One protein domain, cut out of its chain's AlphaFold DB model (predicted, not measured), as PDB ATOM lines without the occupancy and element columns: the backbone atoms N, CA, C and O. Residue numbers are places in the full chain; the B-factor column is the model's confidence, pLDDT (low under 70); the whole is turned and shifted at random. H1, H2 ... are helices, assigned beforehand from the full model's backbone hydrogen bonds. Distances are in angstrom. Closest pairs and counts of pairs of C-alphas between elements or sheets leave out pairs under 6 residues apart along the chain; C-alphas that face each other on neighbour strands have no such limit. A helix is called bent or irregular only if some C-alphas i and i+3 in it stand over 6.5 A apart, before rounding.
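Overview. This is residues 13 to 175 of the 176 residues of an uncharacterized protein of Anaerolineales bacterium (UniProt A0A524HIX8). Four long helical rods make a bundle of two hairpins side by side: H1, bent, turns into H2, and H4 folds sharply back on itself as H4a and H4b. Toward the end away from both turns, short H3 packs on H2, and H5 runs out crosswise, its residues 168 to 173 sticking out with 174 and 175. The printed part has 163 residues, five named helices, H1 to H5 in order, and no named strand: all helix, compact, radius of gyration of the C-alphas 16.4 A, spans 45 by 45 by 30 A.

Arrangement. Start at H1, residues 13 to 39, one helix by its hydrogen bonds but bent, C-alphas 21 and 24 being 6.6 A apart; its arms are H1a, 13 to 21, and H1b, 24 to 39. H1b and H2, residues 41 to 64, form a hairpin, touching at Val 33 and Ser 44, closest C-alphas 5.0 A apart. H2 touches H3, residues 80 to 88, at a steep tilt of 65 degrees, closest C-alphas Ala 59 and Gly 81, 4.0 A. H4, residues 96 to 146, one helix by its hydrogen bonds, is bent, C-alphas 124 and 127 being 9.1 A apart, into H4a, 96 to 124, and H4b, 127 to 146. H2 and H4a touch, opposite ways at a shallow tilt of 23 degrees, closest C-alphas Phe 57 and Asn 102, 5.0 A. H1b and H4b touch at Pro 24 and Leu 135, closest C-alphas 5.0 A apart. H5, residues 158 to 173, is close to but not clearly touching H4b, about perpendicular at 86 degrees, closest C-alphas Met 144 and Trp 163, 6.5 A. Every O i to N i+4 pair is within hydrogen-bond range in H1a, H3 and H5, against 11 of 12 in H1b, 18 of 20 in H2, 22 of 25 in H4a and 13 of 16 in H4b.

Along the chain. Find C-alpha 13 at (53.621, 125.615, 45.512), where H1a begins; H1b runs 22.8 A and H2 37.1 A. H4a runs 42.1 A from C-alpha 96 at (42.300, 138.547, 73.589), H4b 30.4 A, and H5 22.9 A to C-alpha 173 at (55.242, 108.213, 69.372).

Size, cuts and confidence. The C-alphas of Pro 41 and Lys 175, the two farthest apart, are 50.7 A apart. The printed part has no cut; the links H2 to H3 and H4 to H5 are long, and residue 79 alone is under pLDDT 70.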
ATOM      1  N   LYS A  13      53.781 127.016  45.109       96.56
ATOM      2  CA  LYS A  13      53.621 125.615  45.512       96.56
ATOM      3  C   LYS A  13      52.644 125.469  46.679       96.56
ATOM      4  O   LYS A  13      51.795 124.586  46.641       96.56
ATOM      5  N   ASP A  14      52.725 126.338  47.688       95.00
ATOM      6  CA  ASP A  14      51.819 126.266  48.842       95.00
ATOM      7  C   ASP A  14      50.373 126.545  48.441       95.00
ATOM      8  O   ASP A  14      49.474 125.827  48.868       95.00
ATOM      9  N   LYS A  15      50.153 127.526  47.556       94.81
ATOM     10  CA  LYS A  15      48.822 127.841  47.013       94.81
ATOM     11  C   LYS A  15      48.225 126.667  46.236       94.81
ATOM     12  O   LYS A  15      47.034 126.399  46.366       94.81
ATOM     13  N   TRP A  16      49.042 125.959  45.456       95.94
ATOM     14  CA  TRP A  16      48.619 124.741  44.760       95.94
ATOM     15  C   TRP A  16      48.278 123.607  45.725       95.94
ATOM     16  O   TRP A  16      47.233 122.979  45.581       95.94
ATOM     17  N   LEU A  17      49.118 123.374  46.738       95.12
ATOM     18  CA  LEU A  17      48.832 122.391  47.786       95.12
ATOM     19  C   LEU A  17      47.562 122.747  48.564       95.12
ATOM     20  O   LEU A  17      46.788 121.854  48.902       95.12
ATOM     21  N   TYR A  18      47.311 124.035  48.799       94.81
ATOM     22  CA  TYR A  18      46.068 124.492  49.401       94.81
ATOM     23  C   TYR A  18      44.871 124.146  48.516       94.81
ATOM     24  O   TYR A  18      43.941 123.500  48.990       94.81
ATOM     25  N   TRP A  19      44.913 124.489  47.227       94.31
ATOM     26  CA  TRP A  19      43.861 124.119  46.277       94.31
ATOM     27  C   TRP A  19      43.597 122.613  46.250       94.31
ATOM     28  O   TRP A  19      42.443 122.199  46.323       94.31
ATOM     29  N   LEU A  20      44.649 121.793  46.231       95.38
ATOM     30  CA  LEU A  20      44.518 120.339  46.301       95.38
ATOM     31  C   LEU A  20      43.857 119.894  47.613       95.38
ATOM     32  O   LEU A  20      42.930 119.090  47.592       95.38
ATOM     33  N   SER A  21      44.281 120.459  48.748       94.94
ATOM     34  CA  SER A  21      43.679 120.167  50.054       94.94
ATOM     35  C   SER A  21      42.212 120.590  50.138       94.94
ATOM     36  O   SER A  21      41.455 120.010  50.910       94.94
ATOM     37  N   MET A  22      41.782 121.566  49.334       95.25
ATOM     38  CA  MET A  22      40.400 122.039  49.289       95.25
ATOM     39  C   MET A  22      39.472 121.115  48.501       95.25
ATOM     40  O   MET A  22      38.273 121.130  48.767       95.25
ATOM     41  N   VAL A  23      39.986 120.283  47.586       96.00
ATOM     42  CA  VAL A  23      39.154 119.381  46.770       96.00
ATOM     43  C   VAL A  23      38.298 118.440  47.633       96.00
ATOM     44  O   VAL A  23      37.082 118.449  47.436       96.00
ATOM     45  N   PRO A  24      38.839 117.694  48.624       96.69
ATOM     46  CA  PRO A  24      38.016 116.840  49.480       96.69
ATOM     47  C   PRO A  24      36.916 117.609  50.216       96.69
ATOM     48  O   PRO A  24      35.780 117.147  50.278       96.69
ATOM     49  N   PHE A  25      37.231 118.805  50.721       95.38
ATOM     50  CA  PHE A  25      36.252 119.646  51.402       95.38
ATOM     51  C   PHE A  25      35.156 120.147  50.455       95.38
ATOM     52  O   PHE A  25      33.986 120.094  50.812       95.38
ATOM     53  N   LEU A  26      35.501 120.611  49.251       95.94
ATOM     54  CA  LEU A  26      34.519 121.108  48.285       95.94
ATOM     55  C   LEU A  26      33.581 119.996  47.817       95.94
ATOM     56  O   LEU A  26      32.371 120.204  47.776       95.94
ATOM     57  N   VAL A  27      34.123 118.811  47.521       96.56
ATOM     58  CA  VAL A  27      33.321 117.628  47.172       96.56
ATOM     59  C   VAL A  27      32.376 117.270  48.316       96.56
ATOM     60  O   VAL A  27      31.184 117.080  48.085       96.56
ATOM     61  N   LEU A  28      32.886 117.234  49.549       95.62
ATOM     62  CA  LEU A  28      32.088 116.947  50.738       95.62
ATOM     63  C   LEU A  28      30.977 117.984  50.945       95.62
ATOM     64  O   LEU A  28      29.817 117.613  51.115       95.62
ATOM     65  N   PHE A  29      31.318 119.273  50.932       95.81
ATOM     66  CA  PHE A  29      30.399 120.369  51.226       95.81
ATOM     67  C   PHE A  29      29.316 120.495  50.150       95.81
ATOM     68  O   PHE A  29      28.131 120.497  50.477       95.81
ATOM     69  N   ILE A  30      29.696 120.519  48.868       96.56
ATOM     70  CA  ILE A  30      28.743 120.596  47.752       96.56
ATOM     71  C   ILE A  30      27.892 119.326  47.698       96.56
ATOM     72  O   ILE A  30      26.672 119.421  47.604       96.56
ATOM     73  N   GLY A  31      28.505 118.144  47.810       95.75
ATOM     74  CA  GLY A  31      27.778 116.873  47.822       95.75
ATOM     75  C   GLY A  31      26.762 116.798  48.962       95.75
ATOM     76  O   GLY A  31      25.630 116.374  48.751       95.75
ATOM     77  N   THR A  32      27.128 117.298  50.142       95.44
ATOM     78  CA  THR A  32      26.219 117.406  51.286       95.44
ATOM     79  C   THR A  32      25.071 118.370  51.013       95.44
ATOM     80  O   THR A  32      23.924 118.025  51.272       95.44
ATOM     81  N   VAL A  33      25.352 119.567  50.487       96.94
ATOM     82  CA  VAL A  33      24.313 120.543  50.125       96.94
ATOM     83  C   VAL A  33      23.333 119.926  49.124       96.94
ATOM     84  O   VAL A  33      22.127 120.008  49.320       96.94
ATOM     85  N   LEU A  34      23.826 119.241  48.093       96.62
ATOM     86  CA  LEU A  34      22.965 118.580  47.112       96.62
ATOM     87  C   LEU A  34      22.128 117.462  47.745       96.62
ATOM     88  O   LEU A  34      20.923 117.414  47.519       96.62
ATOM     89  N   LEU A  35      22.735 116.607  48.574       95.12
ATOM     90  CA  LEU A  35      22.042 115.510  49.257       95.12
ATOM     91  C   LEU A  35      20.968 116.017  50.227       95.12
ATOM     92  O   LEU A  35      19.866 115.483  50.268       95.12
ATOM     93  N   LEU A  36      21.260 117.060  51.006       96.00
ATOM     94  CA  LEU A  36      20.263 117.680  51.876       96.00
ATOM     95  C   LEU A  36      19.137 118.311  51.054       96.00
ATOM     96  O   LEU A  36      17.978 118.235  51.451       96.00
ATOM     97  N   GLY A  37      19.466 118.902  49.904       96.62
ATOM     98  CA  GLY A  37      18.520 119.556  49.006       96.62
ATOM     99  C   GLY A  37      17.503 118.607  48.383       96.62
ATOM    100  O   GLY A  37      16.360 119.014  48.188       96.62
ATOM    101  N   THR A  38      17.872 117.344  48.135       95.69
ATOM    102  CA  THR A  38      16.913 116.332  47.654       95.69
ATOM    103  C   THR A  38      15.874 115.957  48.710       95.69
ATOM    104  O   THR A  38      14.769 115.560  48.352       95.69
ATOM    105  N   TYR A  39      16.202 116.106  49.998       93.00
ATOM    106  CA  TYR A  39      15.278 115.845  51.102       93.00
ATOM    107  C   TYR A  39      14.474 117.091  51.490       93.00
ATOM    108  O   TYR A  39      13.253 117.048  51.618       93.00
ATOM    109  N   SER A  40      15.159 118.215  51.700       95.88
ATOM    110  CA  SER A  40      14.546 119.504  52.001       95.88
ATOM    111  C   SER A  40      15.504 120.649  51.658       95.88
ATOM    112  O   SER A  40      16.586 120.747  52.253       95.88
ATOM    113  N   PRO A  41      15.115 121.590  50.774       97.06
ATOM    114  CA  PRO A  41      15.964 122.731  50.426       97.06
ATOM    115  C   PRO A  41      16.322 123.587  51.651       97.06
ATOM    116  O   PRO A  41      17.408 124.160  51.708       97.06
ATOM    117  N   TRP A  42      15.472 123.611  52.683       97.88
ATOM    118  CA  TRP A  42      15.739 124.335  53.927       97.88
ATOM    119  C   TRP A  42      16.940 123.787  54.701       97.88
ATOM    120  O   TRP A  42      17.677 124.568  55.294       97.88
ATOM    121  N   LEU A  43      17.195 122.473  54.665       96.81
ATOM    122  CA  LEU A  43      18.372 121.887  55.319       96.81
ATOM    123  C   LEU A  43      19.672 122.340  54.647       96.81
ATOM    124  O   LEU A  43      20.660 122.614  55.326       96.81
ATOM    125  N   SER A  44      19.647 122.477  53.321       97.69
ATOM    126  CA  SER A  44      20.766 123.019  52.543       97.69
ATOM    127  C   SER A  44      21.031 124.476  52.894       97.69
ATOM    128  O   SER A  44      22.169 124.859  53.158       97.69
ATOM    129  N   VAL A  45      19.965 125.281  52.950       98.06
ATOM    130  CA  VAL A  45      20.040 126.691  53.352       98.06
ATOM    131  C   VAL A  45      20.599 126.821  54.771       98.06
ATOM    132  O   VAL A  45      21.502 127.623  54.990       98.06
ATOM    133  N   LEU A  46      20.135 126.002  55.722       97.94
ATOM    134  CA  LEU A  46      20.641 125.999  57.098       97.94
ATOM    135  C   LEU A  46      22.133 125.659  57.171       97.94
ATOM    136  O   LEU A  46      22.876 126.354  57.864       97.94
ATOM    137  N   LEU A  47      22.594 124.645  56.431       96.81
ATOM    138  CA  LEU A  47      24.016 124.299  56.375       96.81
ATOM    139  C   LEU A  47      24.863 125.472  55.856       96.81
ATOM    140  O   LEU A  47      25.895 125.798  56.445       96.81
ATOM    141  N   VAL A  48      24.412 126.136  54.787       97.00
ATOM    142  CA  VAL A  48      25.091 127.319  54.237       97.00
ATOM    143  C   VAL A  48      25.102 128.464  55.251       97.00
ATOM    144  O   VAL A  48      26.141 129.097  55.430       97.00
ATOM    145  N   ILE A  49      24.003 128.707  55.968       97.25
ATOM    146  CA  ILE A  49      23.945 129.729  57.025       97.25
ATOM    147  C   ILE A  49      24.956 129.423  58.135       97.25
ATOM    148  O   ILE A  49      25.726 130.311  58.501       97.25
ATOM    149  N   PHE A  50      25.015 128.188  58.643       96.69
ATOM    150  CA  PHE A  50      25.996 127.817  59.670       96.69
ATOM    151  C   PHE A  50      27.432 128.012  59.186       96.69
ATOM    152  O   PHE A  50      28.266 128.543  59.920       96.69
ATOM    153  N   TYR A  51      27.707 127.660  57.931       96.00
ATOM    154  CA  TYR A  51      29.008 127.880  57.319       96.00
ATOM    155  C   TYR A  51      29.367 129.371  57.200       96.00
ATOM    156  O   TYR A  51      30.487 129.775  57.520       96.00
ATOM    157  N   LEU A  52      28.426 130.222  56.784       95.56
ATOM    158  CA  LEU A  52      28.639 131.671  56.706       95.56
ATOM    159  C   LEU A  52      28.842 132.296  58.092       95.56
ATOM    160  O   LEU A  52      29.720 133.142  58.258       95.56
ATOM    161  N   LEU A  53      28.097 131.842  59.103       96.06
ATOM    162  CA  LEU A  53      28.308 132.258  60.489       96.06
ATOM    163  C   LEU A  53      29.698 131.847  60.985       96.06
ATOM    164  O   LEU A  53      30.386 132.669  61.589       96.06
ATOM    165  N   ALA A  54      30.159 130.630  60.676       94.75
ATOM    166  CA  ALA A  54      31.513 130.194  61.021       94.75
ATOM    167  C   ALA A  54      32.574 131.141  60.429       94.75
ATOM    168  O   ALA A  54      33.513 131.533  61.119       94.75
ATOM    169  N   ASN A  55      32.384 131.587  59.181       94.69
ATOM    170  CA  ASN A  55      33.253 132.578  58.536       94.69
ATOM    171  C   ASN A  55      33.219 133.949  59.226       94.69
ATOM    172  O   ASN A  55      34.261 134.596  59.343       94.69
ATOM    173  N   LEU A  56      32.055 134.387  59.711       95.69
ATOM    174  CA  LEU A  56      31.915 135.646  60.442       95.69
ATOM    175  C   LEU A  56      32.677 135.621  61.774       95.69
ATOM    176  O   LEU A  56      33.424 136.554  62.070       95.69
ATOM    177  N   PHE A  57      32.537 134.552  62.560       95.88
ATOM    178  CA  PHE A  57      33.290 134.407  63.810       95.88
ATOM    179  C   PHE A  57      34.787 134.239  63.544       95.88
ATOM    180  O   PHE A  57      35.606 134.897  64.186       95.88
ATOM    181  N   GLN A  58      35.167 133.476  62.516       93.81
ATOM    182  CA  GLN A  58      36.567 133.381  62.105       93.81
ATOM    183  C   GLN A  58      37.150 134.744  61.705       93.81
ATOM    184  O   GLN A  58      38.317 135.018  61.984       93.81
ATOM    185  N   ALA A  59      36.355 135.641  61.114       94.88
ATOM    186  CA  ALA A  59      36.797 137.004  60.833       94.88
ATOM    187  C   ALA A  59      37.163 137.780  62.110       94.88
ATOM    188  O   ALA A  59      38.127 138.552  62.105       94.88
ATOM    189  N   GLY A  60      36.449 137.541  63.212       94.25
ATOM    190  CA  GLY A  60      36.804 138.061  64.532       94.25
ATOM    191  C   GLY A  60      38.140 137.508  65.039       94.25
ATOM    192  O   GLY A  60      38.978 138.272  65.515       94.25
ATOM    193  N   CYS A  61      38.399 136.211  64.843       92.00
ATOM    194  CA  CYS A  61      39.691 135.592  65.167       92.00
ATOM    195  C   CYS A  61      40.848 136.177  64.339       92.00
ATOM    196  O   CYS A  61      41.982 136.266  64.806       92.00
ATOM    197  N   CYS A  62      40.579 136.591  63.099       92.94
ATOM    198  CA  CYS A  62      41.595 137.100  62.182       92.94
ATOM    199  C   CYS A  62      42.008 138.564  62.411       92.94
ATOM    200  O   CYS A  62      42.869 139.048  61.679       92.94
ATOM    201  N   ILE A  63      41.460 139.271  63.406       94.56
ATOM    202  CA  ILE A  63      41.802 140.683  63.667       94.56
ATOM    203  C   ILE A  63      43.306 140.867  63.926       94.56
ATOM    204  O   ILE A  63      43.916 141.778  63.372       94.56
ATOM    205  N   GLY A  64      43.910 139.982  64.726       89.62
ATOM    206  CA  GLY A  64      45.349 139.993  65.023       89.62
ATOM    207  C   GLY A  64      46.206 139.220  64.019       89.62
ATOM    208  O   GLY A  64      47.410 139.082  64.215       89.62
ATOM    209  N   CYS A  65      45.603 138.674  62.959       91.19
ATOM    210  CA  CYS A  65      46.310 137.835  62.003       91.19
ATOM    211  C   CYS A  65      47.160 138.697  61.049       91.19
ATOM    212  O   CYS A  65      46.629 139.623  60.429       91.19
ATOM    213  N   PRO A  66      48.446 138.365  60.811       92.19
ATOM    214  CA  PRO A  66      49.289 139.105  59.863       92.19
ATOM    215  C   PRO A  66      48.789 139.027  58.407       92.19
ATOM    216  O   PRO A  66      49.187 139.833  57.562       92.19
ATOM    217  N   TYR A  67      47.908 138.065  58.108       92.25
ATOM    218  CA  TYR A  67      47.288 137.860  56.796       92.25
ATOM    219  C   TYR A  67      45.913 138.527  56.652       92.25
ATOM    220  O   TYR A  67      45.217 138.291  55.667       92.25
ATOM    221  N   ARG A  68      45.492 139.352  57.615       92.94
ATOM    222  CA  ARG A  68      44.228 140.090  57.557       92.94
ATOM    223  C   ARG A  68      44.101 140.905  56.264       92.94
ATOM    224  O   ARG A  68      45.014 141.643  55.897       92.94
ATOM    225  N   GLY A  69      42.972 140.753  55.568       91.12
ATOM    226  CA  GLY A  69      42.706 141.390  54.272       91.12
ATOM    227  C   GLY A  69      43.577 140.883  53.115       91.12
ATOM    228  O   GLY A  69      43.495 141.411  52.010       91.12
ATOM    229  N   LYS A  70      44.423 139.874  53.344       91.69
ATOM    230  CA  LYS A  70      45.356 139.298  52.365       91.69
ATOM    231  C   LYS A  70      45.090 137.808  52.215       91.69
ATOM    232  O   LYS A  70      44.303 137.231  52.954       91.69
ATOM    233  N   TYR A  71      45.759 137.164  51.263       90.38
ATOM    234  CA  TYR A  71      45.658 135.719  51.081       90.38
ATOM    235  C   TYR A  71      46.143 134.957  52.330       90.38
ATOM    236  O   TYR A  71      47.290 135.117  52.751       90.38
ATOM    237  N   CYS A  72      45.279 134.097  52.868       89.12
ATOM    238  CA  CYS A  72      45.582 133.130  53.917       89.12
ATOM    239  C   CYS A  72      44.906 131.802  53.557       89.12
ATOM    240  O   CYS A  72      43.689 131.798  53.380       89.12
ATOM    241  N   PRO A  73      45.635 130.679  53.455       90.00
ATOM    242  CA  PRO A  73      45.024 129.358  53.420       90.00
ATOM    243  C   PRO A  73      44.176 129.173  54.675       90.00
ATOM    244  O   PRO A  73      44.666 129.338  55.794       90.00
ATOM    245  N   ALA A  74      42.902 128.857  54.487       85.69
ATOM    246  CA  ALA A  74      41.972 128.679  55.585       85.69
ATOM    247  C   ALA A  74      41.446 127.252  55.613       85.69
ATOM    248  O   ALA A  74      41.065 126.688  54.582       85.69
ATOM    249  N   PHE A  75      41.427 126.706  56.821       84.81
ATOM    250  CA  PHE A  75      40.915 125.380  57.100       84.81
ATOM    251  C   PHE A  75      39.415 125.316  56.786       84.81
ATOM    252  O   PHE A  75      38.716 126.304  57.005       84.81
ATOM    253  N   PHE A  76      38.939 124.201  56.220       83.38
ATOM    254  CA  PHE A  76      37.559 124.021  55.745       83.38
ATOM    255  C   PHE A  76      37.027 125.173  54.882       83.38
ATOM    256  O   PHE A  76      35.865 125.548  54.976       83.38
ATOM    257  N   GLY A  77      37.880 125.796  54.067       70.56
ATOM    258  CA  GLY A  77      37.426 126.848  53.157       70.56
ATOM    259  C   GLY A  77      36.939 128.120  53.837       70.56
ATOM    260  O   GLY A  77      36.389 128.976  53.143       70.56
ATOM    261  N   VAL A  78      37.215 128.309  55.137       72.31
ATOM    262  CA  VAL A  78      36.910 129.534  55.905       72.31
ATOM    263  C   VAL A  78      37.804 130.721  55.456       72.31
ATOM    264  O   VAL A  78      38.230 131.575  56.230       72.31
ATOM    265  N   TYR A  79      38.143 130.745  54.164       65.19
ATOM    266  CA  TYR A  79      39.002 131.677  53.437       65.19
ATOM    267  C   TYR A  79      38.420 133.084  53.420       65.19
ATOM    268  O   TYR A  79      39.136 134.071  53.259       65.19
ATOM    269  N   LEU A  80      37.109 133.196  53.616       79.19
ATOM    270  CA  LEU A  80      36.490 134.496  53.762       79.19
ATOM    271  C   LEU A  80      36.837 135.123  55.112       79.19
ATOM    272  O   LEU A  80      36.833 136.338  55.184       79.19
ATOM    273  N   GLY A  81      37.221 134.372  56.151       85.81
ATOM    274  CA  GLY A  81      37.502 134.930  57.480       85.81
ATOM    275  C   GLY A  81      38.542 136.060  57.471       85.81
ATOM    276  O   GLY A  81      38.277 137.163  57.942       85.81
ATOM    277  N   ASN A  82      39.713 135.847  56.868       89.69
ATOM    278  CA  ASN A  82      40.767 136.868  56.765       89.69
ATOM    279  C   ASN A  82      40.352 138.066  55.898       89.69
ATOM    280  O   ASN A  82      40.685 139.201  56.244       89.69
ATOM    281  N   VAL A  83      39.627 137.834  54.799       91.81
ATOM    282  CA  VAL A  83      39.136 138.899  53.908       91.81
ATOM    283  C   VAL A  83      38.044 139.715  54.600       91.81
ATOM    284  O   VAL A  83      38.174 140.931  54.729       91.81
ATOM    285  N   LEU A  84      37.022 139.047  55.138       93.38
ATOM    286  CA  LEU A  84      35.947 139.631  55.941       93.38
ATOM    287  C   LEU A  84      36.507 140.407  57.128       93.38
ATOM    288  O   LEU A  84      36.017 141.488  57.421       93.38
ATOM    289  N   SER A  85      37.568 139.925  57.777       94.69
ATOM    290  CA  SER A  85      38.209 140.651  58.879       94.69
ATOM    291  C   SER A  85      38.846 141.973  58.442       94.69
ATOM    292  O   SER A  85      38.893 142.929  59.221       94.69
ATOM    293  N   GLY A  86      39.346 142.044  57.205       94.00
ATOM    294  CA  GLY A  86      39.838 143.287  56.608       94.00
ATOM    295  C   GLY A  86      38.712 144.276  56.297       94.00
ATOM    296  O   GLY A  86      38.898 145.474  56.472       94.00
ATOM    297  N   ILE A  87      37.539 143.773  55.897       95.94
ATOM    298  CA  ILE A  87      36.365 144.586  55.533       95.94
ATOM    299  C   ILE A  87      35.598 145.059  56.777       95.94
ATOM    300  O   ILE A  87      35.287 146.237  56.905       95.94
ATOM    301  N   LEU A  88      35.277 144.146  57.694       96.38
ATOM    302  CA  LEU A  88      34.387 144.397  58.835       96.38
ATOM    303  C   LEU A  88      35.071 145.141  59.979       96.38
ATOM    304  O   LEU A  88      34.408 145.785  60.787       96.38
ATOM    305  N   TYR A  89      36.393 145.029  60.085       95.31
ATOM    306  CA  TYR A  89      37.117 145.472  61.271       95.31
ATOM    307  C   TYR A  89      38.375 146.314  60.963       95.31
ATOM    308  O   TYR A  89      39.303 146.262  61.763       95.31
ATOM    309  N   PRO A  90      38.464 147.113  59.885       93.56
ATOM    310  CA  PRO A  90      39.726 147.647  59.342       93.56
ATOM    311  C   PRO A  90      40.664 148.309  60.367       93.56
ATOM    312  O   PRO A  90      41.875 148.123  60.286       93.56
ATOM    313  N   ASN A  91      40.107 149.004  61.364       94.19
ATOM    314  CA  ASN A  91      40.853 149.746  62.391       94.19
ATOM    315  C   ASN A  91      40.795 149.104  63.787       94.19
ATOM    316  O   ASN A  91      41.175 149.724  64.774       94.19
ATOM    317  N   ARG A  92      40.257 147.887  63.903       94.31
ATOM    318  CA  ARG A  92      40.145 147.197  65.189       94.31
ATOM    319  C   ARG A  92      41.476 146.556  65.557       94.31
ATOM    320  O   ARG A  92      42.008 145.771  64.769       94.31
ATOM    321  N   GLU A  93      41.954 146.856  66.758       94.62
ATOM    322  CA  GLU A  93      43.129 146.226  67.356       94.62
ATOM    323  C   GLU A  93      42.793 144.856  67.959       94.62
ATOM    324  O   GLU A  93      41.629 144.529  68.218       94.62
ATOM    325  N   PHE A  94      43.822 144.029  68.145       94.50
ATOM    326  CA  PHE A  94      43.668 142.705  68.733       94.50
ATOM    327  C   PHE A  94      43.283 142.808  70.213       94.50
ATOM    328  O   PHE A  94      43.986 143.430  71.004       94.50
ATOM    329  N   ASP A  95      42.193 142.138  70.581       95.81
ATOM    330  CA  ASP A  95      41.740 141.969  71.958       95.81
ATOM    331  C   ASP A  95      41.577 140.473  72.244       95.81
ATOM    332  O   ASP A  95      40.834 139.783  71.540       95.81
ATOM    333  N   GLN A  96      42.264 139.977  73.275       94.94
ATOM    334  CA  GLN A  96      42.300 138.547  73.589       94.94
ATOM    335  C   GLN A  96      40.910 138.016  73.952       94.94
ATOM    336  O   GLN A  96      40.498 136.976  73.451       94.94
ATOM    337  N   LYS A  97      40.134 138.757  74.752       97.12
ATOM    338  CA  LYS A  97      38.799 138.317  75.182       97.12
ATOM    339  C   LYS A  97      37.831 138.218  74.003       97.12
ATOM    340  O   LYS A  97      37.009 137.304  73.939       97.12
ATOM    341  N   TYR A  98      37.899 139.163  73.071       96.00
ATOM    342  CA  TYR A  98      37.134 139.117  71.834       96.00
ATOM    343  C   TYR A  98      37.580 137.953  70.948       96.00
ATOM    344  O   TYR A  98      36.720 137.240  70.431       96.00
ATOM    345  N   PHE A  99      38.889 137.730  70.811       95.69
ATOM    346  CA  PHE A  99      39.432 136.579  70.096       95.69
ATOM    347  C   PHE A  99      38.904 135.262  70.677       95.69
ATOM    348  O   PHE A  99      38.300 134.496  69.935       95.69
ATOM    349  N   ASP A 100      39.017 135.047  71.989       95.75
ATOM    350  CA  ASP A 100      38.615 133.799  72.651       95.75
ATOM    351  C   ASP A 100      37.123 133.494  72.442       95.75
ATOM    352  O   ASP A 100      36.739 132.365  72.141       95.75
ATOM    353  N   ARG A 101      36.262 134.517  72.531       97.31
ATOM    354  CA  ARG A 101      34.819 134.364  72.285       97.31
ATOM    355  C   ARG A 101      34.509 133.976  70.841       97.31
ATOM    356  O   ARG A 101      33.639 133.141  70.608       97.31
ATOM    357  N   ASN A 102      35.184 134.608  69.882       96.38
ATOM    358  CA  ASN A 102      34.996 134.308  68.463       96.38
ATOM    359  C   ASN A 102      35.588 132.945  68.096       96.38
ATOM    360  O   ASN A 102      34.981 132.225  67.312       96.38
ATOM    361  N   ALA A 103      36.717 132.570  68.697       94.12
ATOM    362  CA  ALA A 103      37.334 131.263  68.537       94.12
ATOM    363  C   ALA A 103      36.384 130.164  69.012       94.12
ATOM    364  O   ALA A 103      36.044 129.288  68.223       94.12
ATOM    365  N   ALA A 104      35.856 130.279  70.234       95.62
ATOM    366  CA  ALA A 104      34.896 129.318  70.772       95.62
ATOM    367  C   ALA A 104      33.628 129.213  69.904       95.62
ATOM    368  O   ALA A 104      33.189 128.116  69.566       95.62
ATOM    369  N   ALA A 105      33.047 130.347  69.493       96.19
ATOM    370  CA  ALA A 105      31.872 130.348  68.618       96.19
ATOM    371  C   ALA A 105      32.168 129.736  67.237       96.19
ATOM    372  O   ALA A 105      31.358 128.969  66.712       96.19
ATOM    373  N   GLY A 106      33.333 130.046  66.662       93.69
ATOM    374  CA  GLY A 106      33.805 129.484  65.402       93.69
ATOM    375  C   GLY A 106      34.001 127.972  65.482       93.69
ATOM    376  O   GLY A 106      33.522 127.256  64.609       93.69
ATOM    377  N   GLU A 107      34.628 127.470  66.546       92.69
ATOM    378  CA  GLU A 107      34.810 126.034  66.786       92.69
ATOM    379  C   GLU A 107      33.478 125.302  66.936       92.69
ATOM    380  O   GLU A 107      33.260 124.286  66.274       92.69
ATOM    381  N   ILE A 108      32.555 125.845  67.738       95.56
ATOM    382  CA  ILE A 108      31.206 125.287  67.889       95.56
ATOM    383  C   ILE A 108      30.515 125.208  66.525       95.56
ATOM    384  O   ILE A 108      29.945 124.175  66.184       95.56
ATOM    385  N   LEU A 109      30.586 126.265  65.715       95.50
ATOM    386  CA  LEU A 109      29.962 126.269  64.393       95.50
ATOM    387  C   LEU A 109      30.634 125.318  63.407       95.50
ATOM    388  O   LEU A 109      29.929 124.694  62.623       95.50
ATOM    389  N   VAL A 110      31.956 125.150  63.455       92.50
ATOM    390  CA  VAL A 110      32.652 124.134  62.648       92.50
ATOM    391  C   VAL A 110      32.183 122.732  63.037       92.50
ATOM    392  O   VAL A 110      31.905 121.922  62.153       92.50
ATOM    393  N   LEU A 111      32.015 122.449  64.334       94.12
ATOM    394  CA  LEU A 111      31.440 121.184  64.794       94.12
ATOM    395  C   LEU A 111      29.996 121.014  64.321       94.12
ATOM    396  O   LEU A 111      29.649 119.943  63.838       94.12
ATOM    397  N   VAL A 112      29.166 122.059  64.391       96.00
ATOM    398  CA  VAL A 112      27.796 122.021  63.856       96.00
ATOM    399  C   VAL A 112      27.816 121.738  62.354       96.00
ATOM    400  O   VAL A 112      27.126 120.827  61.915       96.00
ATOM    401  N   VAL A 113      28.639 122.438  61.570       95.12
ATOM    402  CA  VAL A 113      28.784 122.224  60.117       95.12
ATOM    403  C   VAL A 113      29.261 120.805  59.798       95.12
ATOM    404  O   VAL A 113      28.839 120.244  58.793       95.12
ATOM    405  N   GLY A 114      30.103 120.205  60.641       93.12
ATOM    406  CA  GLY A 114      30.580 118.833  60.467       93.12
ATOM    407  C   GLY A 114      29.576 117.758  60.900       93.12
ATOM    408  O   GLY A 114      29.413 116.764  60.195       93.12
ATOM    409  N   LEU A 115      28.901 117.942  62.039       95.88
ATOM    410  CA  LEU A 115      28.017 116.950  62.667       95.88
ATOM    411  C   LEU A 115      26.577 117.008  62.147       95.88
ATOM    412  O   LEU A 115      25.925 115.968  62.045       95.88
ATOM    413  N   PHE A 116      26.076 118.197  61.798       96.06
ATOM    414  CA  PHE A 116      24.724 118.368  61.267       96.06
ATOM    415  C   PHE A 116      24.496 117.506  60.016       96.06
ATOM    416  O   PHE A 116      23.524 116.750  59.997       96.06
ATOM    417  N   PRO A 117      25.394 117.499  59.012       94.50
ATOM    418  CA  PRO A 117      25.251 116.602  57.876       94.50
ATOM    419  C   PRO A 117      25.355 115.129  58.232       94.50
ATOM    420  O   PRO A 117      24.622 114.334  57.658       94.50
ATOM    421  N   ILE A 118      26.227 114.752  59.175       95.56
ATOM    422  CA  ILE A 118      26.401 113.349  59.581       95.56
ATOM    423  C   ILE A 118      25.069 112.769  60.055       95.56
ATOM    424  O   ILE A 118      24.692 111.681  59.624       95.56
ATOM    425  N   TYR A 119      24.331 113.509  60.888       96.38
ATOM    426  CA  TYR A 119      23.004 113.095  61.346       96.38
ATOM    427  C   TYR A 119      22.068 112.776  60.170       96.38
ATOM    428  O   TYR A 119      21.448 111.710  60.128       96.38
ATOM    429  N   TRP A 120      22.001 113.670  59.182       95.06
ATOM    430  CA  TRP A 120      21.127 113.505  58.021       95.06
ATOM    431  C   TRP A 120      21.610 112.421  57.057       95.06
ATOM    432  O   TRP A 120      20.789 111.658  56.551       95.06
ATOM    433  N   VAL A 121      22.921 112.287  56.844       91.50
ATOM    434  CA  VAL A 121      23.524 111.213  56.040       91.50
ATOM    435  C   VAL A 121      23.197 109.856  56.652       91.50
ATOM    436  O   VAL A 121      22.749 108.970  55.937       91.50
ATOM    437  N   ILE A 122      23.317 109.692  57.974       94.88
ATOM    438  CA  ILE A 122      22.938 108.446  58.662       94.88
ATOM    439  C   ILE A 122      21.453 108.132  58.448       94.88
ATOM    440  O   ILE A 122      21.091 106.980  58.219       94.88
ATOM    441  N   LYS A 123      20.588 109.148  58.503       94.25
ATOM    442  CA  LYS A 123      19.142 108.975  58.322       94.25
ATOM    443  C   LYS A 123      18.718 108.656  56.889       94.25
ATOM    444  O   LYS A 123      17.676 108.032  56.718       94.25
ATOM    445  N   THR A 124      19.476 109.091  55.886       88.88
ATOM    446  CA  THR A 124      19.058 109.043  54.472       88.88
ATOM    447  C   THR A 124      19.867 108.055  53.636       88.88
ATOM    448  O   THR A 124      19.300 107.289  52.865       88.88
ATOM    449  N   ALA A 125      21.188 108.045  53.800       92.06
ATOM    450  CA  ALA A 125      22.131 107.284  52.993       92.06
ATOM    451  C   ALA A 125      23.345 106.883  53.844       92.06
ATOM    452  O   ALA A 125      24.473 107.306  53.592       92.06
ATOM    453  N   TRP A 126      23.116 106.064  54.879       95.00
ATOM    454  CA  TRP A 126      24.144 105.698  55.864       95.00
ATOM    455  C   TRP A 126      25.414 105.105  55.232       95.00
ATOM    456  O   TRP A 126      26.509 105.290  55.756       95.00
ATOM    457  N   TYR A 127      25.286 104.443  54.076       95.75
ATOM    458  CA  TYR A 127      26.402 103.872  53.321       95.75
ATOM    459  C   TYR A 127      27.379 104.931  52.773       95.75
ATOM    460  O   TYR A 127      28.509 104.591  52.433       95.75
ATOM    461  N   LEU A 128      26.985 106.209  52.706       95.75
ATOM    462  CA  LEU A 128      27.864 107.328  52.346       95.75
ATOM    463  C   LEU A 128      28.681 107.853  53.535       95.75
ATOM    464  O   LEU A 128      29.623 108.618  53.327       95.75
ATOM    465  N   LEU A 129      28.374 107.444  54.772       95.75
ATOM    466  CA  LEU A 129      29.090 107.901  55.966       95.75
ATOM    467  C   LEU A 129      30.606 107.620  55.908       95.75
ATOM    468  O   LEU A 129      31.371 108.532  56.226       95.75
ATOM    469  N   PRO A 130      31.091 106.439  55.466       97.38
ATOM    470  CA  PRO A 130      32.528 106.211  55.324       97.38
ATOM    471  C   PRO A 130      33.180 107.186  54.339       97.38
ATOM    472  O   PRO A 130      34.243 107.724  54.631       97.38
ATOM    473  N   ILE A 131      32.526 107.473  53.207       96.62
ATOM    474  CA  ILE A 131      33.021 108.439  52.213       96.62
ATOM    475  C   ILE A 131      33.085 109.839  52.831       96.62
ATOM    476  O   ILE A 131      34.093 110.529  52.688       96.62
ATOM    477  N   TYR A 132      32.046 110.235  53.570       95.50
ATOM    478  CA  TYR A 132      31.988 111.511  54.281       95.50
ATOM    479  C   TYR A 132      33.175 111.673  55.247       95.50
ATOM    480  O   TYR A 132      33.910 112.661  55.184       95.50
ATOM    481  N   LEU A 133      33.411 110.674  56.103       96.69
ATOM    482  CA  LEU A 133      34.507 110.687  57.076       96.69
ATOM    483  C   LEU A 133      35.885 110.658  56.399       96.69
ATOM    484  O   LEU A 133      36.784 111.386  56.820       96.69
ATOM    485  N   LEU A 134      36.048 109.873  55.330       97.69
ATOM    486  CA  LEU A 134      37.294 109.806  54.564       97.69
ATOM    487  C   LEU A 134      37.636 111.143  53.905       97.69
ATOM    488  O   LEU A 134      38.796 111.542  53.923       97.69
ATOM    489  N   LEU A 135      36.651 111.865  53.363       97.06
ATOM    490  CA  LEU A 135      36.877 113.184  52.769       97.06
ATOM    491  C   LEU A 135      37.275 114.231  53.821       97.06
ATOM    492  O   LEU A 135      38.180 115.029  53.564       97.06
ATOM    493  N   ILE A 136      36.668 114.205  55.016       95.31
ATOM    494  CA  ILE A 136      37.097 115.054  56.144       95.31
ATOM    495  C   ILE A 136      38.535 114.726  56.543       95.31
ATOM    496  O   ILE A 136      39.365 115.628  56.659       95.31
ATOM    497  N   ALA A 137      38.839 113.440  56.736       96.00
ATOM    498  CA  ALA A 137      40.172 112.990  57.115       96.00
ATOM    499  C   ALA A 137      41.214 113.376  56.055       96.00
ATOM    500  O   ALA A 137      42.264 113.914  56.396       96.00
ATOM    501  N   ALA A 138      40.904 113.192  54.769       96.62
ATOM    502  CA  ALA A 138      41.765 113.596  53.665       96.62
ATOM    503  C   ALA A 138      42.019 115.110  53.664       96.62
ATOM    504  O   ALA A 138      43.165 115.535  53.530       96.62
ATOM    505  N   HIS A 139      40.982 115.932  53.870       96.00
ATOM    506  CA  HIS A 139      41.152 117.381  54.000       96.00
ATOM    507  C   HIS A 139      42.091 117.739  55.159       96.00
ATOM    508  O   HIS A 139      43.034 118.503  54.970       96.00
ATOM    509  N   LEU A 140      41.868 117.156  56.341       93.75
ATOM    510  CA  LEU A 140      42.684 117.372  57.538       93.75
ATOM    511  C   LEU A 140      44.154 116.994  57.320       93.75
ATOM    512  O   LEU A 140      45.044 117.805  57.577       93.75
ATOM    513  N   VAL A 141      44.399 115.785  56.813       94.38
ATOM    514  CA  VAL A 141      45.744 115.236  56.589       94.38
ATOM    515  C   VAL A 141      46.500 116.015  55.516       94.38
ATOM    516  O   VAL A 141      47.711 116.170  55.621       94.38
ATOM    517  N   LEU A 142      45.814 116.548  54.503       94.94
ATOM    518  CA  LEU A 142      46.453 117.394  53.496       94.94
ATOM    519  C   LEU A 142      46.695 118.813  54.020       94.94
ATOM    520  O   LEU A 142      47.783 119.358  53.839       94.94
ATOM    521  N   PHE A 143      45.702 119.431  54.659       95.19
ATOM    522  CA  PHE A 143      45.753 120.844  55.028       95.19
ATOM    523  C   PHE A 143      46.684 121.115  56.215       95.19
ATOM    524  O   PHE A 143      47.503 122.036  56.155       95.19
ATOM    525  N   MET A 144      46.576 120.334  57.292       93.69
ATOM    526  CA  MET A 144      47.280 120.619  58.546       93.69
ATOM    527  C   MET A 144      48.816 120.658  58.390       93.69
ATOM    528  O   MET A 144      49.405 121.703  58.682       93.69
ATOM    529  N   PRO A 145      49.488 119.623  57.853       93.00
ATOM    530  CA  PRO A 145      50.941 119.662  57.674       93.00
ATOM    531  C   PRO A 145      51.384 120.628  56.569       93.00
ATOM    532  O   PRO A 145      52.429 121.262  56.672       93.00
ATOM    533  N   THR A 146      50.614 120.777  55.482       93.50
ATOM    534  CA  THR A 146      51.096 121.572  54.337       93.50
ATOM    535  C   THR A 146      50.887 123.073  54.504       93.50
ATOM    536  O   THR A 146      51.703 123.844  53.991       93.50
ATOM    537  N   GLN A 147      49.822 123.475  55.207       94.44
ATOM    538  CA  GLN A 147      49.412 124.869  55.379       94.44
ATOM    539  C   GLN A 147      49.521 125.315  56.840       94.44
ATOM    540  O   GLN A 147      50.184 126.310  57.128       94.44
ATOM    541  N   CYS A 148      48.905 124.584  57.777       92.06
ATOM    542  CA  CYS A 148      48.827 125.017  59.177       92.06
ATOM    543  C   CYS A 148      50.216 125.098  59.836       92.06
ATOM    544  O   CYS A 148      50.521 126.071  60.525       92.06
ATOM    545  N   GLU A 149      51.105 124.146  59.546       91.94
ATOM    546  CA  GLU A 149      52.480 124.134  60.070       91.94
ATOM    547  C   GLU A 149      53.294 125.386  59.694       91.94
ATOM    548  O   GLU A 149      54.089 125.874  60.494       91.94
ATOM    549  N   LYS A 150      53.065 125.949  58.504       92.50
ATOM    550  CA  LYS A 150      53.813 127.108  57.984       92.50
ATOM    551  C   LYS A 150      53.192 128.453  58.356       92.50
ATOM    552  O   LYS A 150      53.818 129.498  58.181       92.50
ATOM    553  N   CYS A 151      51.944 128.455  58.818       91.06
ATOM    554  CA  CYS A 151      51.212 129.681  59.091       91.06
ATOM    555  C   CYS A 151      51.813 130.426  60.292       91.06
ATOM    556  O   CYS A 151      51.817 129.918  61.404       91.06
ATOM    557  N   SER A 152      52.221 131.685  60.105       91.75
ATOM    558  CA  SER A 152      52.749 132.541  61.192       91.75
ATOM    559  C   SER A 152      51.764 132.863  62.320       91.75
ATOM    560  O   SER A 152      52.140 133.540  63.271       91.75
ATOM    561  N   TYR A 153      50.507 132.438  62.199       90.44
ATOM    562  CA  TYR A 153      49.479 132.606  63.225       90.44
ATOM    563  C   TYR A 153      49.085 131.272  63.884       90.44
ATOM    564  O   TYR A 153      48.133 131.223  64.658       90.44
ATOM    565  N   ASN A 154      49.803 130.181  63.588       90.19
ATOM    566  CA  ASN A 154      49.487 128.839  64.087       90.19
ATOM    567  C   ASN A 154      49.732 128.649  65.592       90.19
ATOM    568  O   ASN A 154      49.192 127.727  66.189       90.19
ATOM    569  N   GLU A 155      50.512 129.515  66.232       89.81
ATOM    570  CA  GLU A 155      50.692 129.482  67.687       89.81
ATOM    571  C   GLU A 155      49.556 130.185  68.437       89.81
ATOM    572  O   GLU A 155      49.514 130.145  69.663       89.81
ATOM    573  N   THR A 156      48.654 130.854  67.717       90.25
ATOM    574  CA  THR A 156      47.560 131.631  68.306       90.25
ATOM    575  C   THR A 156      46.204 131.102  67.870       90.25
ATOM    576  O   THR A 156      45.301 131.003  68.694       90.25
ATOM    577  N   CYS A 157      46.030 130.755  66.591       88.94
ATOM    578  CA  CYS A 157      44.734 130.302  66.104       88.94
ATOM    579  C   CYS A 157      44.386 128.896  66.623       88.94
ATOM    580  O   CYS A 157      45.277 128.050  66.744       88.94
ATOM    581  N   PRO A 158      43.096 128.593  66.858       87.88
ATOM    582  CA  PRO A 158      42.718 127.316  67.464       87.88
ATOM    583  C   PRO A 158      43.121 126.100  66.623       87.88
ATOM    584  O   PRO A 158      43.668 125.130  67.141       87.88
ATOM    585  N   GLY A 159      42.978 126.187  65.294       87.50
ATOM    586  CA  GLY A 159      43.429 125.124  64.389       87.50
ATOM    587  C   GLY A 159      44.944 124.883  64.428       87.50
ATOM    588  O   GLY A 159      45.396 123.751  64.268       87.50
ATOM    589  N   GLY A 160      45.734 125.928  64.680       89.06
ATOM    590  CA  GLY A 160      47.180 125.817  64.834       89.06
ATOM    591  C   GLY A 160      47.585 125.201  66.170       89.06
ATOM    592  O   GLY A 160      48.440 124.314  66.192       89.06
ATOM    593  N   LEU A 161      46.905 125.575  67.258       90.62
ATOM    594  CA  LEU A 161      47.079 124.945  68.568       90.62
ATOM    595  C   LEU A 161      46.757 123.445  68.510       90.62
ATOM    596  O   LEU A 161      47.556 122.629  68.970       90.62
ATOM    597  N   ALA A 162      45.643 123.075  67.870       89.31
ATOM    598  CA  ALA A 162      45.260 121.679  67.673       89.31
ATOM    599  C   ALA A 162      46.321 120.892  66.881       89.31
ATOM    600  O   ALA A 162      46.724 119.800  67.290       89.31
ATOM    601  N   TRP A 163      46.827 121.460  65.778       91.81
ATOM    602  CA  TRP A 163      47.883 120.824  64.988       91.81
ATOM    603  C   TRP A 163      49.183 120.661  65.775       91.81
ATOM    604  O   TRP A 163      49.786 119.592  65.734       91.81
ATOM    605  N   ARG A 164      49.615 121.683  66.522       90.19
ATOM    606  CA  ARG A 164      50.850 121.607  67.312       90.19
ATOM    607  C   ARG A 164      50.788 120.484  68.338       90.19
ATOM    608  O   ARG A 164      51.709 119.669  68.360       90.19
ATOM    609  N   SER A 165      49.703 120.401  69.105       89.81
ATOM    610  CA  SER A 165      49.485 119.324  70.079       89.81
ATOM    611  C   SER A 165      49.558 117.943  69.419       89.81
ATOM    612  O   SER A 165      50.253 117.058  69.912       89.81
ATOM    613  N   CYS A 166      48.926 117.779  68.252       89.06
ATOM    614  CA  CYS A 166      48.996 116.539  67.476       89.06
ATOM    615  C   CYS A 166      50.421 116.238  66.974       89.06
ATOM    616  O   CYS A 166      50.915 115.123  67.124       89.06
ATOM    617  N   SER A 167      51.112 117.235  66.418       90.06
ATOM    618  CA  SER A 167      52.455 117.076  65.849       90.06
ATOM    619  C   SER A 167      53.511 116.708  66.897       90.06
ATOM    620  O   SER A 167      54.432 115.953  66.593       90.06
ATOM    621  N   VAL A 168      53.384 117.225  68.126       89.25
ATOM    622  CA  VAL A 168      54.265 116.878  69.251       89.25
ATOM    623  C   VAL A 168      54.042 115.424  69.642       89.25
ATOM    624  O   VAL A 168      54.999 114.654  69.649       89.25
ATOM    625  N   TRP A 169      52.783 115.028  69.842       90.00
ATOM    626  CA  TRP A 169      52.425 113.651  70.173       90.00
ATOM    627  C   TRP A 169      52.922 112.646  69.120       90.00
ATOM    628  O   TRP A 169      53.525 111.633  69.465       90.00
ATOM    629  N   LEU A 170      52.761 112.949  67.825       88.06
ATOM    630  CA  LEU A 170      53.265 112.101  66.733       88.06
ATOM    631  C   LEU A 170      54.795 111.958  66.752       88.06
ATOM    632  O   LEU A 170      55.317 110.876  66.486       88.06
ATOM    633  N   LYS A 171      55.524 113.036  67.069       89.12
ATOM    634  CA  LYS A 171      56.992 113.017  67.175       89.12
ATOM    635  C   LYS A 171      57.487 112.230  68.385       89.12
ATOM    636  O   LYS A 171      58.593 111.702  68.326       89.12
ATOM    637  N   GLU A 172      56.721 112.191  69.468       90.56
ATOM    638  CA  GLU A 172      57.028 111.382  70.651       90.56
ATOM    639  C   GLU A 172      56.768 109.901  70.373       90.56
ATOM    640  O   GLU A 172      57.664 109.085  70.557       90.56
ATOM    641  N   LYS A 173      55.604 109.573  69.799       86.12
ATOM    642  CA  LYS A 173      55.242 108.213  69.372       86.12
ATOM    643  C   LYS A 173      56.225 107.598  68.378       86.12
ATOM    644  O   LYS A 173      56.500 106.413  68.463       86.12
ATOM    645  N   GLY A 174      56.745 108.381  67.433       78.19
ATOM    646  CA  GLY A 174      57.710 107.895  66.439       78.19
ATOM    647  C   GLY A 174      59.120 107.624  66.980       78.19
ATOM    648  O   GLY A 174      59.987 107.232  66.204       78.19
ATOM    649  N   LYS A 175      59.373 107.891  68.269       72.81
ATOM    650  CA  LYS A 175      60.635 107.573  68.957       72.81
ATOM    651  C   LYS A 175      60.542 106.322  69.841       72.81
ATOM    652  O   LYS A 175      61.583 105.907  70.346       72.81
TER     653      LYS A 175